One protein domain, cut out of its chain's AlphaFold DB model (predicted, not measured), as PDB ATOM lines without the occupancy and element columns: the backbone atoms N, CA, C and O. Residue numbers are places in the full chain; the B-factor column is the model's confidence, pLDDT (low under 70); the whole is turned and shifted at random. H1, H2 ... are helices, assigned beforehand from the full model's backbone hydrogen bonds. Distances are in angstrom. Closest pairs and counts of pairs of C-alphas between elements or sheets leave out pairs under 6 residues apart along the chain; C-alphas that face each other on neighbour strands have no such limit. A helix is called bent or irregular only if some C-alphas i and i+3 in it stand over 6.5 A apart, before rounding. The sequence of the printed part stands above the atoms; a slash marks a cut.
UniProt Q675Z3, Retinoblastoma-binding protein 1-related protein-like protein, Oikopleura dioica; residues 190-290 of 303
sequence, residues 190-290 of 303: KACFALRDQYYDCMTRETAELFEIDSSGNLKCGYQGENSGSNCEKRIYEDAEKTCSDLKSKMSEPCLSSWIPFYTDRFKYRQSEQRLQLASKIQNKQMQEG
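AT A GLANCE: This is residues 190 to 290 of the 303 residues of the protein "Retinoblastoma-binding protein 1-related protein-like protein" of Oikopleura dioica (UniProt Q675Z3). Picture a loose rod made of three legs: H1 and H2 lead out, H3 and H4 come back after a long loop, and the one long helix H5 then runs out again along most of the length. H4 and the turn into H5 make one end, and the end of H5 makes the other. The printed part has 101 residues with five named helices, H1 to H5 in order, and no named strand; its class is all helix. It is loose, with a radius of gyration of the C-alphas of 15.9 A, and spans 56 by 25 by 20 A.

IN THESE COORDINATES: Find C-alpha 190 at (-37.696, -52.398, -41.770); from there H1, residues 190 to 206, runs 24.5 A. Next come H2, residues 208 to 211, then H3, residues 229 to 243, 21.8 A long, and H4, residues 245 to 252. H5, residues 257 to 288, runs 48.0 A to C-alpha 288 at (-41.225, -24.870, -3.662); it is irregular, with C-alphas 258 and 261 7.5 A apart.

HOW THE PARTS SIT: Look first at H1: its residues 192 to 199 touch H4 at a shallow tilt of 24 degrees, opposite ways, the closest C-alphas being those of Tyr 199 and Leu 247, 5.7 A apart. Its residues 202 to 206 touch H3 at a steep tilt of 47 degrees, closest at the C-alphas of Glu 206 and Ala 240, 5.2 A. H2 only just touches H5, with 3 pairs of C-alphas within 8 A, closest at Phe 211 and Arg 275, 6.7 A. H3 and H5 are only just apart, their closest C-alphas at 8.4 A. Every O i to N i+4 pair is within hydrogen-bond range in H1 and H4, 9 of 11 in H3 and 26 of 28 in H5; H2 is too short for such a pair.

THE WHOLE: The C-alphas of Pro 254 and Gly 290 are the two farthest apart, 56.0 A. The printed part has no cut, and the link from H2 to H3, residues 212 to 228, is long. Look for pLDDT under 70 at residues 222 to 230, 254 to 255 and 289 to 290.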
ATOM      1  N   LYS A 190     -37.214 -53.789 -41.804       86.12
ATOM      2  CA  LYS A 190     -37.696 -52.398 -41.770       86.12
ATOM      3  C   LYS A 190     -39.215 -52.322 -41.583       86.12
ATOM      4  O   LYS A 190     -39.672 -51.539 -40.757       86.12
ATOM      5  N   ALA A 191     -39.977 -53.155 -42.294       85.19
ATOM      6  CA  ALA A 191     -41.431 -53.225 -42.148       85.19
ATOM      7  C   ALA A 191     -41.829 -53.694 -40.738       85.19
ATOM      8  O   ALA A 191     -42.774 -53.190 -40.142       85.19
ATOM      9  N   CYS A 192     -41.036 -54.590 -40.158       85.88
ATOM     10  CA  CYS A 192     -41.265 -55.104 -38.814       85.88
ATOM     11  C   CYS A 192     -41.012 -54.087 -37.707       85.88
ATOM     12  O   CYS A 192     -41.811 -53.975 -36.779       85.88
ATOM     13  N   PHE A 193     -39.943 -53.295 -37.812       88.69
ATOM     14  CA  PHE A 193     -39.753 -52.182 -36.885       88.69
ATOM     15  C   PHE A 193     -40.824 -51.102 -37.057       88.69
ATOM     16  O   PHE A 193     -41.279 -50.570 -36.053       88.69
ATOM     17  N   ALA A 194     -41.305 -50.859 -38.282       89.94
ATOM     18  CA  ALA A 194     -42.422 -49.945 -38.507       89.94
ATOM     19  C   ALA A 194     -43.721 -50.426 -37.828       89.94
ATOM     20  O   ALA A 194     -44.417 -49.620 -37.219       89.94
ATOM     21  N   LEU A 195     -44.022 -51.729 -37.860       88.56
ATOM     22  CA  LEU A 195     -45.166 -52.304 -37.134       88.56
ATOM     23  C   LEU A 195     -45.026 -52.160 -35.612       88.56
ATOM     24  O   LEU A 195     -45.991 -51.813 -34.935       88.56
ATOM     25  N   ARG A 196     -43.821 -52.380 -35.070       90.69
ATOM     26  CA  ARG A 196     -43.535 -52.127 -33.648       90.69
ATOM     27  C   ARG A 196     -43.764 -50.660 -33.289       90.69
ATOM     28  O   ARG A 196     -44.330 -50.375 -32.239       90.69
ATOM     29  N   ASP A 197     -43.301 -49.744 -34.129       92.00
ATOM     30  CA  ASP A 197     -43.424 -48.312 -33.866       92.00
ATOM     31  C   ASP A 197     -44.896 -47.879 -33.902       92.00
ATOM     32  O   ASP A 197     -45.347 -47.214 -32.977       92.00
ATOM     33  N   GLN A 198     -45.693 -48.402 -34.841       92.44
ATOM     34  CA  GLN A 198     -47.152 -48.224 -34.839       92.44
ATOM     35  C   GLN A 198     -47.814 -48.759 -33.559       92.44
ATOM     36  O   GLN A 198     -48.723 -48.127 -33.022       92.44
ATOM     37  N   TYR A 199     -47.368 -49.914 -33.050       92.38
ATOM     38  CA  TYR A 199     -47.845 -50.439 -31.770       92.38
ATOM     39  C   TYR A 199     -47.489 -49.504 -30.605       92.38
ATOM     40  O   TYR A 199     -48.343 -49.233 -29.765       92.38
ATOM     41  N   TYR A 200     -46.270 -48.960 -30.560       94.00
ATOM     42  CA  TYR A 200     -45.873 -47.995 -29.530       94.00
ATOM     43  C   TYR A 200     -46.628 -46.673 -29.618       94.00
ATOM     44  O   TYR A 200     -46.969 -46.117 -28.574       94.00
ATOM     45  N   ASP A 201     -46.919 -46.188 -30.821       95.00
ATOM     46  CA  ASP A 201     -47.729 -44.988 -31.030       95.00
ATOM     47  C   ASP A 201     -49.166 -45.217 -30.545       95.00
ATOM     48  O   ASP A 201     -49.708 -44.392 -29.808       95.00
ATOM     49  N   CYS A 202     -49.751 -46.375 -30.878       95.12
ATOM     50  CA  CYS A 202     -51.058 -46.795 -30.371       95.12
ATOM     51  C   CYS A 202     -51.059 -46.834 -28.841       95.12
ATOM     52  O   CYS A 202     -51.836 -46.125 -28.207       95.12
ATOM     53  N   MET A 203     -50.127 -47.579 -28.240       93.94
ATOM     54  CA  MET A 203     -50.040 -47.704 -26.786       93.94
ATOM     55  C   MET A 203     -49.842 -46.345 -26.112       93.94
ATOM     56  O   MET A 203     -50.480 -46.075 -25.107       93.94
ATOM     57  N   THR A 204     -49.011 -45.465 -26.677       94.06
ATOM     58  CA  THR A 204     -48.754 -44.122 -26.132       94.06
ATOM     59  C   THR A 204     -50.010 -43.259 -26.132       94.06
ATOM     60  O   THR A 204     -50.250 -42.540 -25.163       94.06
ATOM     61  N   ARG A 205     -50.821 -43.340 -27.194       93.94
ATOM     62  CA  ARG A 205     -52.092 -42.618 -27.286       93.94
ATOM     63  C   ARG A 205     -53.095 -43.118 -26.250       93.94
ATOM     64  O   ARG A 205     -53.694 -42.300 -25.563       93.94
ATOM     65  N   GLU A 206     -53.248 -44.433 -26.116       93.25
ATOM     66  CA  GLU A 206     -54.209 -45.023 -25.175       93.25
ATOM     67  C   GLU A 206     -53.770 -44.856 -23.708       93.25
ATOM     68  O   GLU A 206     -54.602 -44.716 -22.819       93.25
ATOM     69  N   THR A 207     -52.461 -44.808 -23.430       91.88
ATOM     70  CA  THR A 207     -51.940 -44.595 -22.069       91.88
ATOM     71  C   THR A 207     -51.697 -43.125 -21.723       91.88
ATOM     72  O   THR A 207     -51.129 -42.841 -20.668       91.88
ATOM     73  N   ALA A 208     -52.088 -42.176 -22.582       90.62
ATOM     74  CA  ALA A 208     -51.849 -40.746 -22.363       90.62
ATOM     75  C   ALA A 208     -52.478 -40.241 -21.050       90.62
ATOM     76  O   ALA A 208     -51.888 -39.408 -20.359       90.62
ATOM     77  N   GLU A 209     -53.613 -40.824 -20.653       87.56
ATOM     78  CA  GLU A 209     -54.310 -40.504 -19.404       87.56
ATOM     79  C   GLU A 209     -53.452 -40.734 -18.147       87.56
ATOM     80  O   GLU A 209     -53.655 -40.079 -17.125       87.56
ATOM     81  N   LEU A 210     -52.443 -41.615 -18.208       86.00
ATOM     82  CA  LEU A 210     -51.521 -41.861 -17.091       86.00
ATOM     83  C   LEU A 210     -50.648 -40.651 -16.727       86.00
ATOM     84  O   LEU A 210     -50.045 -40.641 -15.647       86.00
ATOM     85  N   PHE A 211     -50.551 -39.672 -17.628       88.19
ATOM     86  CA  PHE A 211     -49.746 -38.459 -17.483       88.19
ATOM     87  C   PHE A 211     -50.584 -37.212 -17.203       88.19
ATOM     88  O   PHE A 211     -50.021 -36.133 -17.003       88.19
ATOM     89  N   GLU A 212     -51.911 -37.337 -17.177       86.88
ATOM     90  CA  GLU A 212     -52.798 -36.225 -16.860       86.88
ATOM     91  C   GLU A 212     -52.662 -35.816 -15.388       86.88
ATOM     92  O   GLU A 212     -52.534 -36.650 -14.486       86.88
ATOM     93  N   ILE A 213     -52.691 -34.504 -15.153       84.44
ATOM     94  CA  ILE A 213     -52.630 -33.897 -13.825       84.44
ATOM     95  C   ILE A 213     -54.023 -33.357 -13.499       84.44
ATOM     96  O   ILE A 213     -54.597 -32.597 -14.277       84.44
ATOM     97  N   ASP A 214     -54.549 -33.730 -12.338       82.12
ATOM     98  CA  ASP A 214     -55.817 -33.230 -11.820       82.12
ATOM     99  C   ASP A 214     -55.732 -31.746 -11.441       82.12
ATOM    100  O   ASP A 214     -54.659 -31.191 -11.194       82.12
ATOM    101  N   SER A 215     -56.892 -31.113 -11.251       81.06
ATOM    102  CA  SER A 215     -57.006 -29.740 -10.731       81.06
ATOM    103  C   SER A 215     -56.304 -29.523  -9.381       81.06
ATOM    104  O   SER A 215     -55.977 -28.394  -9.027       81.06
ATOM    105  N   SER A 216     -56.062 -30.599  -8.630       75.94
ATOM    106  CA  SER A 216     -55.323 -30.599  -7.360       75.94
ATOM    107  C   SER A 216     -53.798 -30.570  -7.535       75.94
ATOM    108  O   SER A 216     -53.074 -30.574  -6.542       75.94
ATOM    109  N   GLY A 217     -53.297 -30.581  -8.774       74.81
ATOM    110  CA  GLY A 217     -51.869 -30.592  -9.075       74.81
ATOM    111  C   GLY A 217     -51.191 -31.943  -8.834       74.81
ATOM    112  O   GLY A 217     -49.977 -31.966  -8.686       74.81
ATOM    113  N   ASN A 218     -51.948 -33.044  -8.779       77.62
ATOM    114  CA  ASN A 218     -51.444 -34.417  -8.645       77.62
ATOM    115  C   ASN A 218     -51.758 -35.223  -9.908       77.62
ATOM    116  O   ASN A 218     -52.661 -34.858 -10.650       77.62
ATOM    117  N   LEU A 219     -51.046 -36.327 -10.144       78.94
ATOM    118  CA  LEU A 219     -51.389 -37.240 -11.238       78.94
ATOM    119  C   LEU A 219     -52.787 -37.835 -11.024       78.94
ATOM    120  O   LEU A 219     -53.051 -38.382  -9.952       78.94
ATOM    121  N   LYS A 220     -53.621 -37.793 -12.069       79.56
ATOM    122  CA  LYS A 220     -54.968 -38.391 -12.113       79.56
ATOM    123  C   LYS A 220     -54.938 -39.875 -11.766       79.56
ATOM    124  O   LYS A 220     -55.762 -40.389 -11.013       79.56
ATOM    125  N   CYS A 221     -53.921 -40.559 -12.282       79.00
ATOM    126  CA  CYS A 221     -53.559 -41.907 -11.883       79.00
ATOM    127  C   CYS A 221     -52.289 -41.845 -11.026       79.00
ATOM    128  O   CYS A 221     -51.204 -41.564 -11.544       79.00
ATOM    129  N   GLY A 222     -52.411 -42.084  -9.717       67.38
ATOM    130  CA  GLY A 222     -51.284 -42.019  -8.785       67.38
ATOM    131  C   GLY A 222     -50.153 -42.999  -9.127       67.38
ATOM    132  O   GLY A 222     -50.387 -44.078  -9.672       67.38
ATOM    133  N   TYR A 223     -48.916 -42.622  -8.798       65.06
ATOM    134  CA  TYR A 223     -47.738 -43.487  -8.898       65.06
ATOM    135  C   TYR A 223     -47.479 -44.126  -7.524       65.06
ATOM    136  O   TYR A 223     -47.287 -43.395  -6.561       65.06
ATOM    137  N   GLN A 224     -47.555 -45.463  -7.444       55.97
ATOM    138  CA  GLN A 224     -47.337 -46.335  -6.271       55.97
ATOM    139  C   GLN A 224     -47.506 -45.698  -4.868       55.97
ATOM    140  O   GLN A 224     -46.595 -45.084  -4.321       55.97
ATOM    141  N   GLY A 225     -48.665 -45.956  -4.248       49.53
ATOM    142  CA  GLY A 225     -48.980 -45.670  -2.845       49.53
ATOM    143  C   GLY A 225     -50.330 -46.286  -2.459       49.53
ATOM    144  O   GLY A 225     -51.247 -46.340  -3.289       49.53
ATOM    145  N   GLU A 226     -50.419 -46.815  -1.236       46.81
ATOM    146  CA  GLU A 226     -51.578 -47.529  -0.686       46.81
ATOM    147  C   GLU A 226     -52.866 -46.703  -0.872       46.81
ATOM    148  O   GLU A 226     -52.965 -45.568  -0.416       46.81
ATOM    149  N   ASN A 227     -53.850 -47.296  -1.561       48.72
ATOM    150  CA  ASN A 227     -55.231 -46.820  -1.766       48.72
ATOM    151  C   ASN A 227     -55.612 -46.028  -3.035       48.72
ATOM    152  O   ASN A 227     -56.732 -45.529  -3.079       48.72
ATOM    153  N   SER A 228     -54.817 -45.983  -4.116       52.25
ATOM    154  CA  SER A 228     -55.402 -45.658  -5.452       52.25
ATOM    155  C   SER A 228     -54.547 -45.956  -6.694       52.25
ATOM    156  O   SER A 228     -55.093 -46.036  -7.793       52.25
ATOM    157  N   GLY A 229     -53.232 -46.165  -6.561       53.22
ATOM    158  CA  GLY A 229     -52.331 -46.247  -7.724       53.22
ATOM    159  C   GLY A 229     -52.272 -47.591  -8.466       53.22
ATOM    160  O   GLY A 229     -51.899 -47.616  -9.632       53.22
ATOM    161  N   SER A 230     -52.644 -48.720  -7.846       58.91
ATOM    162  CA  SER A 230     -52.423 -50.050  -8.453       58.91
ATOM    163  C   SER A 230     -53.528 -50.510  -9.412       58.91
ATOM    164  O   SER A 230     -53.250 -51.241 -10.358       58.91
ATOM    165  N   ASN A 231     -54.779 -50.091  -9.196       71.81
ATOM    166  CA  ASN A 231     -55.915 -50.532 -10.019       71.81
ATOM    167  C   ASN A 231     -56.123 -49.622 -11.240       71.81
ATOM    168  O   ASN A 231     -56.424 -50.104 -12.323       71.81
ATOM    169  N   CYS A 232     -55.908 -48.312 -11.085       81.50
ATOM    170  CA  CYS A 232     -56.037 -47.349 -12.179       81.50
ATOM    171  C   CYS A 232     -55.014 -47.611 -13.299       81.50
ATOM    172  O   CYS A 232     -55.393 -47.760 -14.457       81.50
ATOM    173  N   GLU A 233     -53.730 -47.754 -12.951       84.00
ATOM    174  CA  GLU A 233     -52.671 -47.987 -13.938       84.00
ATOM    175  C   GLU A 233     -52.866 -49.315 -14.669       84.00
ATOM    176  O   GLU A 233     -52.772 -49.384 -15.894       84.00
ATOM    177  N   LYS A 234     -53.201 -50.364 -13.913       85.81
ATOM    178  CA  LYS A 234     -53.469 -51.688 -14.467       85.81
ATOM    179  C   LYS A 234     -54.635 -51.665 -15.458       85.81
ATOM    180  O   LYS A 234     -54.488 -52.214 -16.543       85.81
ATOM    181  N   ARG A 235     -55.744 -50.992 -15.128       87.50
ATOM    182  CA  ARG A 235     -56.904 -50.853 -16.027       87.50
ATOM    183  C   ARG A 235     -56.544 -50.149 -17.329       87.50
ATOM    184  O   ARG A 235     -56.888 -50.650 -18.389       87.50
ATOM    185  N   ILE A 236     -55.806 -49.041 -17.253       89.44
ATOM    186  CA  ILE A 236     -55.416 -48.283 -18.449       89.44
ATOM    187  C   ILE A 236     -54.523 -49.133 -19.363       89.44
ATOM    188  O   ILE A 236     -54.731 -49.150 -20.573       89.44
ATOM    189  N   TYR A 237     -53.574 -49.896 -18.810       89.88
ATOM    190  CA  TYR A 237     -52.781 -50.819 -19.626       89.88
ATOM    191  C   TYR A 237     -53.600 -51.982 -20.192       89.88
ATOM    192  O   TYR A 237     -53.386 -52.348 -21.343       89.88
ATOM    193  N   GLU A 238     -54.521 -52.565 -19.422       90.50
ATOM    194  CA  GLU A 238     -55.400 -53.639 -19.905       90.50
ATOM    195  C   GLU A 238     -56.305 -53.166 -21.048       90.50
ATOM    196  O   GLU A 238     -56.490 -53.889 -22.026       90.50
ATOM    197  N   ASP A 239     -56.844 -51.951 -20.958       92.12
ATOM    198  CA  ASP A 239     -57.688 -51.378 -22.002       92.12
ATOM    199  C   ASP A 239     -56.864 -50.961 -23.229       92.12
ATOM    200  O   ASP A 239     -57.240 -51.296 -24.354       92.12
ATOM    201  N   ALA A 240     -55.678 -50.372 -23.038       93.25
ATOM    202  CA  ALA A 240     -54.740 -50.094 -24.127       93.25
ATOM    203  C   ALA A 240     -54.312 -51.376 -24.868       93.25
ATOM    204  O   ALA A 240     -54.246 -51.400 -26.097       93.25
ATOM    205  N   GLU A 241     -54.064 -52.471 -24.144       90.50
ATOM    206  CA  GLU A 241     -53.712 -53.760 -24.745       90.50
ATOM    207  C   GLU A 241     -54.852 -54.361 -25.571       90.50
ATOM    208  O   GLU A 241     -54.578 -54.972 -26.607       90.50
ATOM    209  N   LYS A 242     -56.111 -54.170 -25.157       93.31
ATOM    210  CA  LYS A 242     -57.278 -54.575 -25.956       93.31
ATOM    211  C   LYS A 242     -57.375 -53.743 -27.230       93.31
ATOM    212  O   LYS A 242     -57.489 -54.321 -28.311       93.31
ATOM    213  N   THR A 243     -57.269 -52.419 -27.124       93.81
ATOM    214  CA  THR A 243     -57.361 -51.506 -28.275       93.81
ATOM    215  C   THR A 243     -56.240 -51.743 -29.287       93.81
ATOM    216  O   THR A 243     -56.482 -51.764 -30.491       93.81
ATOM    217  N   CYS A 244     -55.012 -51.987 -28.822       93.94
ATOM    218  CA  CYS A 244     -53.849 -52.209 -29.685       93.94
ATOM    219  C   CYS A 244     -53.594 -53.700 -30.009       93.94
ATOM    220  O   CYS A 244     -52.532 -54.042 -30.545       93.94
ATOM    221  N   SER A 245     -54.542 -54.598 -29.706       91.31
ATOM    222  CA  SER A 245     -54.402 -56.052 -29.908       91.31
ATOM    223  C   SER A 245     -54.232 -56.443 -31.381       91.31
ATOM    224  O   SER A 245     -53.411 -57.308 -31.697       91.31
ATOM    225  N   ASP A 246     -54.900 -55.739 -32.297       90.94
ATOM    226  CA  ASP A 246     -54.769 -55.949 -33.743       90.94
ATOM    227  C   ASP A 246     -53.332 -55.721 -34.227       90.94
ATOM    228  O   ASP A 246     -52.789 -56.516 -34.995       90.94
ATOM    229  N   LEU A 247     -52.673 -54.660 -33.751       89.00
ATOM    230  CA  LEU A 247     -51.270 -54.380 -34.078       89.00
ATOM    231  C   LEU A 247     -50.337 -55.419 -33.450       89.00
ATOM    232  O   LEU A 247     -49.400 -55.878 -34.101       89.00
ATOM    233  N   LYS A 248     -50.635 -55.848 -32.219       88.00
ATOM    234  CA  LYS A 248     -49.893 -56.914 -31.533       88.00
ATOM    235  C   LYS A 248     -49.961 -58.240 -32.302       88.00
ATOM    236  O   LYS A 248     -48.939 -58.907 -32.438       88.00
ATOM    237  N   SER A 249     -51.118 -58.591 -32.868       87.25
ATOM    238  CA  SER A 249     -51.272 -59.788 -33.711       87.25
ATOM    239  C   SER A 249     -50.491 -59.683 -35.030       87.25
ATOM    240  O   SER A 249     -49.803 -60.621 -35.432       87.25
ATOM    241  N   LYS A 250     -50.463 -58.501 -35.657       86.38
ATOM    242  CA  LYS A 250     -49.645 -58.246 -36.858       86.38
ATOM    243  C   LYS A 250     -48.145 -58.319 -36.580       86.38
ATOM    244  O   LYS A 250     -47.372 -58.623 -37.477       86.38
ATOM    245  N   MET A 251     -47.714 -58.061 -35.346       82.56
ATOM    246  CA  MET A 251     -46.318 -58.255 -34.940       82.56
ATOM    247  C   MET A 251     -45.952 -59.738 -34.758       82.56
ATOM    248  O   MET A 251     -44.771 -60.081 -34.873       82.56
ATOM    249  N   SER A 252     -46.928 -60.621 -34.488       77.75
ATOM    250  CA  SER A 252     -46.666 -62.057 -34.299       77.75
ATOM    251  C   SER A 252     -46.360 -62.820 -35.588       77.75
ATOM    252  O   SER A 252     -45.734 -63.871 -35.513       77.75
ATOM    253  N   GLU A 253     -46.665 -62.279 -36.767       77.00
ATOM    254  CA  GLU A 253     -46.341 -62.913 -38.050       77.00
ATOM    255  C   GLU A 253     -45.687 -61.892 -38.998       77.00
ATOM    256  O   GLU A 253     -46.294 -60.852 -39.241       77.00
ATOM    257  N   PRO A 254     -44.487 -62.098 -39.588       67.88
ATOM    258  CA  PRO A 254     -43.489 -63.165 -39.436       67.88
ATOM    259  C   PRO A 254     -42.233 -62.762 -38.625       67.88
ATOM    260  O   PRO A 254     -41.206 -63.428 -38.738       67.88
ATOM    261  N   CYS A 255     -42.233 -61.650 -37.874       67.94
ATOM    262  CA  CYS A 255     -40.960 -61.007 -37.514       67.94
ATOM    263  C   CYS A 255     -40.659 -60.674 -36.059       67.94
ATOM    264  O   CYS A 255     -39.484 -60.458 -35.759       67.94
ATOM    265  N   LEU A 256     -41.648 -60.620 -35.163       75.00
ATOM    266  CA  LEU A 256     -41.397 -60.243 -33.766       75.00
ATOM    267  C   LEU A 256     -42.044 -61.194 -32.755       75.00
ATOM    268  O   LEU A 256     -42.008 -60.878 -31.573       75.00
ATOM    269  N   SER A 257     -42.580 -62.348 -33.174       72.44
ATOM    270  CA  SER A 257     -43.321 -63.291 -32.313       72.44
ATOM    271  C   SER A 257     -42.645 -63.558 -30.964       72.44
ATOM    272  O   SER A 257     -43.228 -63.266 -29.923       72.44
ATOM    273  N   SER A 258     -41.385 -64.003 -30.967       78.00
ATOM    274  CA  SER A 258     -40.614 -64.288 -29.742       78.00
ATOM    275  C   SER A 258     -40.245 -63.045 -28.920       78.00
ATOM    276  O   SER A 258     -39.761 -63.164 -27.800       78.00
ATOM    277  N   TRP A 259     -40.444 -61.844 -29.465       82.44
ATOM    278  CA  TRP A 259     -40.019 -60.569 -28.880       82.44
ATOM    279  C   TRP A 259     -41.182 -59.689 -28.421       82.44
ATOM    280  O   TRP A 259     -40.940 -58.642 -27.822       82.44
ATOM    281  N   ILE A 260     -42.433 -60.089 -28.672       85.12
ATOM    282  CA  ILE A 260     -43.614 -59.333 -28.234       85.12
ATOM    283  C   ILE A 260     -43.570 -59.066 -26.720       85.12
ATOM    284  O   ILE A 260     -43.661 -57.889 -26.368       85.12
ATOM    285  N   PRO A 261     -43.343 -60.064 -25.834       87.25
ATOM    286  CA  PRO A 261     -43.278 -59.818 -24.390       87.25
ATOM    287  C   PRO A 261     -42.191 -58.801 -24.019       87.25
ATOM    288  O   PRO A 261     -42.415 -57.869 -23.251       87.25
ATOM    289  N   PHE A 262     -41.023 -58.906 -24.660       88.38
ATOM    290  CA  PHE A 262     -39.922 -57.973 -24.445       88.38
ATOM    291  C   PHE A 262     -40.299 -56.531 -24.815       88.38
ATOM    292  O   PHE A 262     -39.971 -55.597 -24.083       88.38
ATOM    293  N   TYR A 263     -40.976 -56.320 -25.946       87.12
ATOM    294  CA  TYR A 263     -41.385 -54.980 -26.364       87.12
ATOM    295  C   TYR A 263     -42.507 -54.412 -25.494       87.12
ATOM    296  O   TYR A 263     -42.465 -53.223 -25.173       87.12
ATOM    297  N   THR A 264     -43.465 -55.241 -25.069       87.81
ATOM    298  CA  THR A 264     -44.530 -54.805 -24.156       87.81
ATOM    299  C   THR A 264     -43.970 -54.402 -22.797       87.81
ATOM    300  O   THR A 264     -44.299 -53.327 -22.293       87.81
ATOM    301  N   ASP A 265     -43.059 -55.195 -22.233       89.12
ATOM    302  CA  ASP A 265     -42.468 -54.916 -20.920       89.12
ATOM    303  C   ASP A 265     -41.546 -53.701 -20.970       89.12
ATOM    304  O   ASP A 265     -41.602 -52.825 -20.105       89.12
ATOM    305  N   ARG A 266     -40.745 -53.584 -22.035       90.88
ATOM    306  CA  ARG A 266     -39.893 -52.413 -22.266       90.88
ATOM    307  C   ARG A 266     -40.707 -51.128 -22.382       90.88
ATOM    308  O   ARG A 266     -40.265 -50.089 -21.891       90.88
ATOM    309  N   PHE A 267     -41.855 -51.179 -23.058       91.25
ATOM    310  CA  PHE A 267     -42.755 -50.036 -23.163       91.25
ATOM    311  C   PHE A 267     -43.272 -49.627 -21.779       91.25
ATOM    312  O   PHE A 267     -43.070 -48.483 -21.375       91.25
ATOM    313  N   LYS A 268     -43.847 -50.574 -21.024       89.56
ATOM    314  CA  LYS A 268     -44.369 -50.335 -19.665       89.56
ATOM    315  C   LYS A 268     -43.300 -49.779 -18.726       89.56
ATOM    316  O   LYS A 268     -43.551 -48.816 -18.007       89.56
ATOM    317  N   TYR A 269     -42.088 -50.332 -18.775       88.88
ATOM    318  CA  TYR A 269     -40.959 -49.853 -17.977       88.88
ATOM    319  C   TYR A 269     -40.611 -48.393 -18.292       88.88
ATOM    320  O   TYR A 269     -40.537 -47.571 -17.382       88.88
ATOM    321  N   ARG A 270     -40.477 -48.038 -19.580       89.12
ATOM    322  CA  ARG A 270     -40.193 -46.655 -20.000       89.12
ATOM    323  C   ARG A 270     -41.280 -45.685 -19.524       89.12
ATOM    324  O   ARG A 270     -40.955 -44.597 -19.057       89.12
ATOM    325  N   GLN A 271     -42.549 -46.066 -19.657       88.44
ATOM    326  CA  GLN A 271     -43.672 -45.243 -19.202       88.44
ATOM    327  C   GLN A 271     -43.631 -45.047 -17.679       88.44
ATOM    328  O   GLN A 271     -43.777 -43.926 -17.196       88.44
ATOM    329  N   SER A 272     -43.352 -46.110 -16.921       86.00
ATOM    330  CA  SER A 272     -43.205 -46.048 -15.464       86.00
ATOM    331  C   SER A 272     -42.084 -45.092 -15.031       86.00
ATOM    332  O   SER A 272     -42.316 -44.211 -14.201       86.00
ATOM    333  N   GLU A 273     -40.904 -45.160 -15.660       87.12
ATOM    334  CA  GLU A 273     -39.804 -44.222 -15.385       87.12
ATOM    335  C   GLU A 273     -40.198 -42.761 -15.654       87.12
ATOM    336  O   GLU A 273     -39.907 -41.873 -14.849       87.12
ATOM    337  N   GLN A 274     -40.886 -42.494 -16.768       88.88
ATOM    338  CA  GLN A 274     -41.358 -41.146 -17.101       88.88
ATOM    339  C   GLN A 274     -42.378 -40.630 -16.080       88.88
ATOM    340  O   GLN A 274     -42.307 -39.468 -15.669       88.88
ATOM    341  N   ARG A 275     -43.295 -41.490 -15.626       86.75
ATOM    342  CA  ARG A 275     -44.284 -41.146 -14.595       86.75
ATOM    343  C   ARG A 275     -43.630 -40.876 -13.248       86.75
ATOM    344  O   ARG A 275     -44.001 -39.901 -12.601       86.75
ATOM    345  N   LEU A 276     -42.621 -41.654 -12.857       85.19
ATOM    346  CA  LEU A 276     -41.850 -41.407 -11.636       85.19
ATOM    347  C   LEU A 276     -41.162 -40.036 -11.676       85.19
ATOM    348  O   LEU A 276     -41.226 -39.271 -10.713       85.19
ATOM    349  N   GLN A 277     -40.541 -39.693 -12.807       88.06
ATOM    350  CA  GLN A 277     -39.919 -38.381 -12.988       88.06
ATOM    351  C   GLN A 277     -40.948 -37.248 -12.918       88.06
ATOM    352  O   GLN A 277     -40.677 -36.210 -12.312       88.06
ATOM    353  N   LEU A 278     -42.125 -37.426 -13.522       86.50
ATOM    354  CA  LEU A 278     -43.204 -36.442 -13.469       86.50
ATOM    355  C   LEU A 278     -43.749 -36.278 -12.042       86.50
ATOM    356  O   LEU A 278     -43.877 -35.150 -11.572       86.50
ATOM    357  N   ALA A 279     -43.981 -37.378 -11.326       84.19
ATOM    358  CA  ALA A 279     -44.411 -37.368  -9.931       84.19
ATOM    359  C   ALA A 279     -43.396 -36.646  -9.028       84.19
ATOM    360  O   ALA A 279     -43.776 -35.777  -8.246       84.19
ATOM    361  N   SER A 280     -42.099 -36.927  -9.192       85.75
ATOM    362  CA  SER A 280     -41.033 -36.233  -8.458       85.75
ATOM    363  C   SER A 280     -41.003 -34.730  -8.768       85.75
ATOM    364  O   SER A 280     -40.882 -33.909  -7.859       85.75
ATOM    365  N   LYS A 281     -41.180 -34.335 -10.038       87.69
ATOM    366  CA  LYS A 281     -41.277 -32.917 -10.430       87.69
ATOM    367  C   LYS A 281     -42.473 -32.222  -9.782       87.69
ATOM    368  O   LYS A 281     -42.325 -31.098  -9.309       87.69
ATOM    369  N   ILE A 282     -43.626 -32.886  -9.746       85.00
ATOM    370  CA  ILE A 282     -44.835 -32.378  -9.090       85.00
ATOM    371  C   ILE A 282     -44.578 -32.165  -7.593       85.00
ATOM    372  O   ILE A 282     -44.824 -31.072  -7.088       85.00
ATOM    373  N   GLN A 283     -44.016 -33.161  -6.901       82.62
ATOM    374  CA  GLN A 283     -43.693 -33.064  -5.474       82.62
ATOM    375  C   GLN A 283     -42.721 -31.917  -5.181       82.62
ATOM    376  O   GLN A 283     -42.969 -31.103  -4.293       82.62
ATOM    377  N   ASN A 284     -41.647 -31.795  -5.965       84.88
ATOM    378  CA  ASN A 284     -40.676 -30.713  -5.809       84.88
ATOM    379  C   ASN A 284     -41.314 -29.335  -6.032       84.88
ATOM    380  O   ASN A 284     -41.020 -28.398  -5.293       84.88
ATOM    381  N   LYS A 285     -42.214 -29.207  -7.016       84.19
ATOM    382  CA  LYS A 285     -42.951 -27.964  -7.269       84.19
ATOM    383  C   LYS A 285     -43.867 -27.604  -6.094       84.19
ATOM    384  O   LYS A 285     -43.846 -26.465  -5.644       84.19
ATOM    385  N   GLN A 286     -44.590 -28.578  -5.539       77.88
ATOM    386  CA  GLN A 286     -45.428 -28.372  -4.351       77.88
ATOM    387  C   GLN A 286     -44.604 -27.939  -3.122       77.88
ATOM    388  O   GLN A 286     -45.044 -27.069  -2.369       77.88
ATOM    389  N   MET A 287     -43.393 -28.486  -2.943       73.19
ATOM    390  CA  MET A 287     -42.466 -28.065  -1.881       73.19
ATOM    391  C   MET A 287     -41.945 -26.633  -2.083       73.19
ATOM    392  O   MET A 287     -41.793 -25.897  -1.110       73.19
ATOM    393  N   GLN A 288     -41.690 -26.223  -3.329       72.94
ATOM    394  CA  GLN A 288     -41.225 -24.870  -3.662       72.94
ATOM    395  C   GLN A 288     -42.333 -23.811  -3.549       72.94
ATOM    396  O   GLN A 288     -42.055 -22.678  -3.167       72.94
ATOM    397  N   GLU A 289     -43.587 -24.172  -3.832       68.69
ATOM    398  CA  GLU A 289     -44.750 -23.270  -3.767       68.69
ATOM    399  C   GLU A 289     -45.333 -23.111  -2.345       68.69
ATOM    400  O   GLU A 289     -46.343 -22.436  -2.158       68.69
ATOM    401  N   GLY A 290     -44.700 -23.685  -1.313       56.66
ATOM    402  CA  GLY A 290     -45.079 -23.453   0.086       56.66
ATOM    403  C   GLY A 290     -46.455 -24.007   0.473       56.66
ATOM    404  O   GLY A 290     -47.041 -23.572   1.471       56.66
TER     405      GLY A 290